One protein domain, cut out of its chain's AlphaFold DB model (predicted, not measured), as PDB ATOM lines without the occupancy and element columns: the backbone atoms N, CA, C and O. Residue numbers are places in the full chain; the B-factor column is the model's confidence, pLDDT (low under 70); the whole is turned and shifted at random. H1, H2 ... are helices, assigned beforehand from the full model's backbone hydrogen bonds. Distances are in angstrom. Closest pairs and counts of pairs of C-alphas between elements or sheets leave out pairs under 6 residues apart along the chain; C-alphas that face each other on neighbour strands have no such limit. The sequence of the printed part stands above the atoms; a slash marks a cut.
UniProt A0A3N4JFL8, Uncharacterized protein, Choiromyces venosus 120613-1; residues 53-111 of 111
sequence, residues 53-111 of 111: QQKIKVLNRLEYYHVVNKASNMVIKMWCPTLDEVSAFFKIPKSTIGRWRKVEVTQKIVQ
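Overview. This is residues 53 to 111 of the 111 residues of an uncharacterized protein of Choiromyces venosus 120613-1 (UniProt A0A3N4JFL8). Four short helices make a small, loosely packed head, with H2, H3 and H4 following one another in an arc round one side of the longest helix, H1. From this head the long link between H1 and H2 reaches away as a narrow loop that folds back on itself, and its tip, residues 70 to 75, sticks out free and makes much of the length. The printed part has 59 residues, with H1, H2, H3 and H4 in that order along the chain and no named strand; the class is all helix. The whole is loose, with a radius of gyration of the C-alphas of 13.2 A, and the C-alphas span 42 by 21 by 17 A.

Arrangement. The hub is H1, residues 53 to 64, which touches three other helices. It touches H2, residues 83 to 90, with residues 58 to 62 alone; the closest C-alphas are those of Val 58 and Val 86, 7.1 A apart. H1 and H2 form a helical hairpin, running opposite ways at a steep tilt of 43 degrees. H3, residues 94 to 100, touches H2 and stands about perpendicular to it, at 88 degrees; their closest C-alphas, those of Ser 87 and Lys 94, are 5.4 A apart. H1 and H3 only just touch, with 3 pairs of C-alphas within 8 A, through residues 55 to 59 of H1 alone; the closest, Lys 55 and Trp 100, are 7.5 A apart, and the helices stand about perpendicular at 83 degrees. H4, residues 103 to 110, only just touches H1, also with 3 pairs, through residues 55 to 56 of H1 alone; the closest C-alphas, Ile 56 and Ile 109, are 6.9 A apart, at a steep tilt of 62 degrees, opposite ways. H3 and H4 are close but not clearly touching, with the C-alphas of Trp 100 and Thr 106 5.8 A apart. H2 and H4 are apart. In H1, H2 and H3 every O i to N i+4 pair is within hydrogen-bond range; in H4, 3 of 4 are.

Along the chain. H1 runs 15.9 A from C-alpha 53 at (156.162, 170.207, 279.233) to C-alpha 64 at (167.971, 179.007, 285.163). H2 and H4 each measure 10.4 A from first to last C-alpha, and H3 measures 10.0 A. H4 ends with C-alpha 110 at (157.016, 170.032, 288.802).

Size, cuts and confidence. The C-alphas of Asn 73 and Gln 111, the two farthest apart, are 42.8 A apart. The printed part has no cut. The link from H1 to H2, 18 residues, is long, and within it residues 67 to 68 pair with residues 78 to 79, antiparallel; the links from H2 to H3 and from H3 to H4 are tight. The mean pLDDT of the printed part is 81.5, and residues 66 to 78 are under 70.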
ATOM      1  N   GLN A  53     154.784 169.968 279.673       89.00
ATOM      2  CA  GLN A  53     156.162 170.207 279.233       89.00
ATOM      3  C   GLN A  53     156.432 171.661 278.815       89.00
ATOM      4  O   GLN A  53     157.511 172.186 279.084       89.00
ATOM      5  N   GLN A  54     155.477 172.331 278.158       90.94
ATOM      6  CA  GLN A  54     155.625 173.749 277.816       90.94
ATOM      7  C   GLN A  54     155.718 174.614 279.073       90.94
ATOM      8  O   GLN A  54     156.570 175.497 279.135       90.94
ATOM      9  N   LYS A  55     154.885 174.339 280.083       91.88
ATOM     10  CA  LYS A  55     154.915 175.071 281.355       91.88
ATOM     11  C   LYS A  55     156.269 174.930 282.047       91.88
ATOM     12  O   LYS A  55     156.834 175.937 282.458       91.88
ATOM     13  N   ILE A  56     156.827 173.720 282.085       90.69
ATOM     14  CA  ILE A  56     158.158 173.472 282.660       90.69
ATOM     15  C   ILE A  56     159.245 174.213 281.889       90.69
ATOM     16  O   ILE A  56     160.057 174.898 282.498       90.69
ATOM     17  N   LYS A  57     159.249 174.148 280.550       91.94
ATOM     18  CA  LYS A  57     160.233 174.881 279.733       91.94
ATOM     19  C   LYS A  57     160.207 176.385 280.013       91.94
ATOM     20  O   LYS A  57     161.262 177.010 280.087       91.94
ATOM     21  N   VAL A  58     159.013 176.952 280.173       91.69
ATOM     22  CA  VAL A  58     158.818 178.374 280.485       91.69
ATOM     23  C   VAL A  58     159.336 178.710 281.884       91.69
ATOM     24  O   VAL A  58     160.062 179.690 282.037       91.69
ATOM     25  N   LEU A  59     159.001 177.898 282.890       90.62
ATOM     26  CA  LEU A  59     159.458 178.103 284.268       90.62
ATOM     27  C   LEU A  59     160.980 177.948 284.384       90.62
ATOM     28  O   LEU A  59     161.638 178.830 284.928       90.62
ATOM     29  N   ASN A  60     161.556 176.923 283.755       89.94
ATOM     30  CA  ASN A  60     163.003 176.722 283.724       89.94
ATOM     31  C   ASN A  60     163.732 177.883 283.039       89.94
ATOM     32  O   ASN A  60     164.828 178.254 283.452       89.94
ATOM     33  N   ARG A  61     163.137 178.482 281.997       87.25
ATOM     34  CA  ARG A  61     163.714 179.661 281.338       87.25
ATOM     35  C   ARG A  61     163.788 180.858 282.288       87.25
ATOM     36  O   ARG A  61     164.762 181.593 282.226       87.25
ATOM     37  N   LEU A  62     162.773 181.056 283.127       86.75
ATOM     38  CA  LEU A  62     162.747 182.143 284.110       86.75
ATOM     39  C   LEU A  62     163.768 181.941 285.233       86.75
ATOM     40  O   LEU A  62     164.330 182.918 285.715       86.75
ATOM     41  N   GLU A  63     163.968 180.695 285.658       83.25
ATOM     42  CA  GLU A  63     164.785 180.374 286.829       83.25
ATOM     43  C   GLU A  63     166.272 180.196 286.495       83.25
ATOM     44  O   GLU A  63     167.119 180.769 287.171       83.25
ATOM     45  N   TYR A  64     166.596 179.456 285.430       79.69
ATOM     46  CA  TYR A  64     167.971 179.007 285.163       79.69
ATOM     47  C   TYR A  64     168.646 179.703 283.985       79.69
ATOM     48  O   TYR A  64     169.859 179.589 283.806       79.69
ATOM     49  N   TYR A  65     167.884 180.375 283.122       75.12
ATOM     50  CA  TYR A  65     168.470 180.975 281.934       75.12
ATOM     51  C   TYR A  65     169.005 182.359 282.268       75.12
ATOM     52  O   TYR A  65     168.234 183.285 282.475       75.12
ATOM     53  N   HIS A  66     170.321 182.521 282.281       69.19
ATOM     54  CA  HIS A  66     170.946 183.830 282.402       69.19
ATOM     55  C   HIS A  66     171.375 184.314 281.021       69.19
ATOM     56  O   HIS A  66     172.142 183.646 280.326       69.19
ATOM     57  N   VAL A  67     170.862 185.468 280.595       65.12
ATOM     58  CA  VAL A  67     171.270 186.061 279.318       65.12
ATOM     59  C   VAL A  67     172.560 186.845 279.542       65.12
ATOM     60  O   VAL A  67     172.632 187.706 280.417       65.12
ATOM     61  N   VAL A  68     173.586 186.540 278.748       62.78
ATOM     62  CA  VAL A  68     174.852 187.282 278.741       62.78
ATOM     63  C   VAL A  68     174.644 188.573 277.958       62.78
ATOM     64  O   VAL A  68     174.509 188.545 276.734       62.78
ATOM     65  N   ASN A  69     174.632 189.712 278.647       60.41
ATOM     66  CA  ASN A  69     174.605 191.004 277.977       60.41
ATOM     67  C   ASN A  69     176.027 191.373 277.526       60.41
ATOM     68  O   ASN A  69     176.878 191.715 278.347       60.41
ATOM     69  N   LYS A  70     176.294 191.288 276.218       59.53
ATOM     70  CA  LYS A  70     177.537 191.788 275.611       59.53
ATOM     71  C   LYS A  70     177.428 193.300 275.379       59.53
ATOM     72  O   LYS A  70     177.514 193.763 274.246       59.53
ATOM     73  N   ALA A  71     177.208 194.070 276.441       58.06
ATOM     74  CA  ALA A  71     177.429 195.507 276.376       58.06
ATOM     75  C   ALA A  71     178.942 195.745 276.283       58.06
ATOM     76  O   ALA A  71     179.722 195.127 277.009       58.06
ATOM     77  N   SER A  72     179.350 196.599 275.348       55.16
ATOM     78  CA  SER A  72     180.711 196.703 274.816       55.16
ATOM     79  C   SER A  72     181.790 197.151 275.799       55.16
ATOM     80  O   SER A  72     182.943 197.172 275.397       55.16
ATOM     81  N   ASN A  73     181.484 197.435 277.066       58.06
ATOM     82  CA  ASN A  73     182.491 197.702 278.089       58.06
ATOM     83  C   ASN A  73     182.020 197.232 279.477       58.06
ATOM     84  O   ASN A  73     181.108 197.805 280.062       58.06
ATOM     85  N   MET A  74     182.730 196.220 279.987       56.38
ATOM     86  CA  MET A  74     182.899 195.833 281.394       56.38
ATOM     87  C   MET A  74     181.674 195.268 282.154       56.38
ATOM     88  O   MET A  74     180.637 195.899 282.328       56.38
ATOM     89  N   VAL A  75     181.900 194.072 282.720       52.12
ATOM     90  CA  VAL A  75     181.017 193.240 283.565       52.12
ATOM     91  C   VAL A  75     179.971 192.431 282.790       52.12
ATOM     92  O   VAL A  75     178.939 192.942 282.363       52.12
ATOM     93  N   ILE A  76     180.206 191.114 282.692       57.28
ATOM     94  CA  ILE A  76     179.183 190.133 282.307       57.28
ATOM     95  C   ILE A  76     178.101 190.162 283.390       57.28
ATOM     96  O   ILE A  76     178.212 189.509 284.425       57.28
ATOM     97  N   LYS A  77     177.058 190.963 283.179       56.44
ATOM     98  CA  LYS A  77     175.876 190.942 284.036       56.44
ATOM     99  C   LYS A  77     174.997 189.790 283.573       56.44
ATOM    100  O   LYS A  77     174.362 189.869 282.524       56.44
ATOM    101  N   MET A  78     175.001 188.710 284.349       66.56
ATOM    102  CA  MET A  78     174.005 187.654 284.225       66.56
ATOM    103  C   MET A  78     172.681 188.195 284.752       66.56
ATOM    104  O   MET A  78     172.563 188.481 285.942       66.56
ATOM    105  N   TRP A  79     171.695 188.365 283.872       70.88
ATOM    106  CA  TRP A  79     170.358 188.779 284.286       70.88
ATOM    107  C   TRP A  79     169.339 187.683 283.995       70.88
ATOM    108  O   TRP A  79     169.436 186.983 282.983       70.88
ATOM    109  N   CYS A  80     168.402 187.505 284.926       76.75
ATOM    110  CA  CYS A  80     167.260 186.620 284.739       76.75
ATOM    111  C   CYS A  80     166.290 187.274 283.748       76.75
ATOM    112  O   CYS A  80     166.004 188.466 283.894       76.75
ATOM    113  N   PRO A  81     165.762 186.527 282.767       84.75
ATOM    114  CA  PRO A  81     164.832 187.068 281.804       84.75
ATOM    115  C   PRO A  81     163.550 187.500 282.506       84.75
ATOM    116  O   PRO A  81     163.012 186.828 283.389       84.75
ATOM    117  N   THR A  82     163.053 188.648 282.087       87.94
ATOM    118  CA  THR A  82     161.805 189.216 282.574       87.94
ATOM    119  C   THR A  82     160.606 188.423 282.056       87.94
ATOM    120  O   THR A  82     160.668 187.734 281.034       87.94
ATOM    121  N   LEU A  83     159.456 188.558 282.729       90.06
ATOM    122  CA  LEU A  83     158.200 187.975 282.239       90.06
ATOM    123  C   LEU A  83     157.851 188.460 280.828       90.06
ATOM    124  O   LEU A  83     157.231 187.718 280.074       90.06
ATOM    125  N   ASP A  84     158.258 189.677 280.472       90.06
ATOM    126  CA  ASP A  84     158.030 190.276 279.161       90.06
ATOM    127  C   ASP A  84     158.804 189.558 278.064       90.06
ATOM    128  O   ASP A  84     158.225 189.170 277.051       90.06
ATOM    129  N   GLU A  85     160.089 189.318 278.299       88.56
ATOM    130  CA  GLU A  85     160.960 188.607 277.366       88.56
ATOM    131  C   GLU A  85     160.507 187.158 277.189       88.56
ATOM    132  O   GLU A  85     160.399 186.668 276.065       88.56
ATOM    133  N   VAL A  86     160.175 186.475 278.288       90.62
ATOM    134  CA  VAL A  86     159.675 185.095 278.237       90.62
ATOM    135  C   VAL A  86     158.303 185.036 277.559       90.62
ATOM    136  O   VAL A  86     158.048 184.140 276.753       90.62
ATOM    137  N   SER A  87     157.432 186.013 277.821       92.62
ATOM    138  CA  SER A  87     156.133 186.138 277.157       92.62
ATOM    139  C   SER A  87     156.281 186.312 275.649       92.62
ATOM    140  O   SER A  87     155.621 185.596 274.894       92.62
ATOM    141  N   ALA A  88     157.177 187.198 275.211       90.81
ATOM    142  CA  ALA A  88     157.463 187.425 273.800       90.81
ATOM    143  C   ALA A  88     158.068 186.179 273.133       90.81
ATOM    144  O   ALA A  88     157.637 185.791 272.047       90.81
ATOM    145  N   PHE A  89     159.010 185.510 273.806       89.88
ATOM    146  CA  PHE A  89     159.701 184.333 273.280       89.88
ATOM    147  C   PHE A  89     158.762 183.136 273.082       89.88
ATOM    148  O   PHE A  89     158.725 182.541 272.007       89.88
ATOM    149  N   PHE A  90     157.972 182.791 274.103       88.75
ATOM    150  CA  PHE A  90     157.056 181.649 274.035       88.75
ATOM    151  C   PHE A  90     155.695 181.993 273.417       88.75
ATOM    152  O   PHE A  90     154.892 181.090 273.184       88.75
ATOM    153  N   LYS A  91     155.422 183.279 273.151       91.31
ATOM    154  CA  LYS A  91     154.114 183.800 272.714       91.31
ATOM    155  C   LYS A  91     152.984 183.425 273.680       91.31
ATOM    156  O   LYS A  91     151.864 183.118 273.274       91.31
ATOM    157  N   ILE A  92     153.287 183.445 274.976       90.94
ATOM    158  CA  ILE A  92     152.346 183.136 276.059       90.94
ATOM    159  C   ILE A  92     152.066 184.431 276.819       90.94
ATOM    160  O   ILE A  92     153.021 185.126 277.167       90.94
ATOM    161  N   PRO A  93     150.806 184.779 277.127       91.88
ATOM    162  CA  PRO A  93     150.502 185.993 277.873       91.88
ATOM    163  C   PRO A  93     151.213 186.040 279.231       91.88
ATOM    164  O   PRO A  93     151.196 185.065 279.987       91.88
ATOM    165  N   LYS A  94     151.764 187.208 279.578       93.19
ATOM    166  CA  LYS A  94     152.449 187.464 280.859       93.19
ATOM    167  C   LYS A  94     151.609 187.053 282.070       93.19
ATOM    168  O   LYS A  94     152.124 186.461 283.012       93.19
ATOM    169  N   SER A  95     150.303 187.323 282.024       91.81
ATOM    170  CA  SER A  95     149.347 186.962 283.079       91.81
ATOM    171  C   SER A  95     149.251 185.449 283.294       91.81
ATOM    172  O   SER A  95     149.171 184.986 284.432       91.81
ATOM    173  N   THR A  96     149.314 184.667 282.215       91.56
ATOM    174  CA  THR A  96     149.329 183.202 282.268       91.56
ATOM    175  C   THR A  96     150.619 182.692 282.902       91.56
ATOM    176  O   THR A  96     150.562 181.869 283.816       91.56
ATOM    177  N   ILE A  97     151.771 183.214 282.472       91.94
ATOM    178  CA  ILE A  97     153.084 182.832 283.014       91.94
ATOM    179  C   ILE A  97     153.173 183.195 284.501       91.94
ATOM    180  O   ILE A  97     153.564 182.371 285.327       91.94
ATOM    181  N   GLY A  98     152.728 184.398 284.872       91.06
ATOM    182  CA  GLY A  98     152.676 184.844 286.264       91.06
ATOM    183  C   GLY A  98     151.795 183.952 287.141       91.06
ATOM    184  O   GLY A  98     152.127 183.704 288.298       91.06
ATOM    185  N   ARG A  99     150.706 183.396 286.590       91.56
ATOM    186  CA  ARG A  99     149.871 182.422 287.305       91.56
ATOM    187  C   ARG A  99     150.605 181.107 287.564       91.56
ATOM    188  O   ARG A  99     150.396 180.527 288.624       91.56
ATOM    189  N   TRP A 100     151.440 180.643 286.634       91.88
ATOM    190  CA  TRP A 100     152.232 179.420 286.820       91.88
ATOM    191  C   TRP A 100     153.343 179.582 287.841       91.88
ATOM    192  O   TRP A 100     153.661 178.609 288.501       91.88
ATOM    193  N   ARG A 101     153.878 180.797 288.004       88.88
ATOM    194  CA  ARG A 101     154.941 181.100 288.972       88.88
ATOM    195  C   ARG A 101     154.484 181.030 290.436       88.88
ATOM    196  O   ARG A 101     155.323 180.998 291.331       88.88
ATOM    197  N   LYS A 102     153.175 181.042 290.712       91.12
ATOM    198  CA  LYS A 102     152.661 180.889 292.082       91.12
ATOM    199  C   LYS A 102     153.111 179.544 292.647       91.12
ATOM    200  O   LYS A 102     152.892 178.532 291.995       91.12
ATOM    201  N   VAL A 103     153.656 179.536 293.865       86.50
ATOM    202  CA  VAL A 103     154.265 178.347 294.498       86.50
ATOM    203  C   VAL A 103     153.355 177.115 294.419       86.50
ATOM    204  O   VAL A 103     153.781 176.069 293.942       86.50
ATOM    205  N   GLU A 104     152.076 177.270 294.766       89.81
ATOM    206  CA  GLU A 104     151.059 176.207 294.709       89.81
ATOM    207  C   GLU A 104     150.881 175.592 293.311       89.81
ATOM    208  O   GLU A 104     150.541 174.419 293.165       89.81
ATOM    209  N   VAL A 105     151.046 176.407 292.268       85.38
ATOM    210  CA  VAL A 105     150.873 176.000 290.873       85.38
ATOM    211  C   VAL A 105     152.174 175.409 290.345       85.38
ATOM    212  O   VAL A 105     152.128 174.376 289.685       85.38
ATOM    213  N   THR A 106     153.318 176.010 290.677       86.88
ATOM    214  CA  THR A 106     154.650 175.494 290.344       86.88
ATOM    215  C   THR A 106     154.846 174.088 290.898       86.88
ATOM    216  O   THR A 106     155.217 173.197 290.144       86.88
ATOM    217  N   GLN A 107     154.522 173.851 292.175       86.12
ATOM    218  CA  GLN A 107     154.646 172.528 292.799       86.12
ATOM    219  C   GLN A 107     153.841 171.464 292.044       86.12
ATOM    220  O   GLN A 107     154.371 170.409 291.730       86.12
ATOM    221  N   LYS A 108     152.606 171.782 291.639       85.50
ATOM    222  CA  LYS A 108     151.758 170.887 290.826       85.50
ATOM    223  C   LYS A 108     152.246 170.687 289.387       85.50
ATOM    224  O   LYS A 108     151.774 169.783 288.707       85.50
ATOM    225  N   ILE A 109     153.082 171.588 288.875       83.75
ATOM    226  CA  ILE A 109     153.667 171.492 287.531       83.75
ATOM    227  C   ILE A 109     155.000 170.737 287.565       83.75
ATOM    228  O   ILE A 109     155.401 170.224 286.535       83.75
ATOM    229  N   VAL A 110     155.706 170.697 288.693       76.81
ATOM    230  CA  VAL A 110     157.016 170.032 288.802       76.81
ATOM    231  C   VAL A 110     156.898 168.605 289.350       76.81
ATOM    232  O   VAL A 110     157.744 167.774 289.030       76.81
ATOM    233  N   GLN A 111     155.860 168.329 290.144       71.38
ATOM    234  CA  GLN A 111     155.514 166.999 290.658       71.38
ATOM    235  C   GLN A 111     154.913 166.105 289.568       71.38
ATOM    236  O   GLN A 111     155.233 164.899 289.586       71.38
TER     237      GLN A 111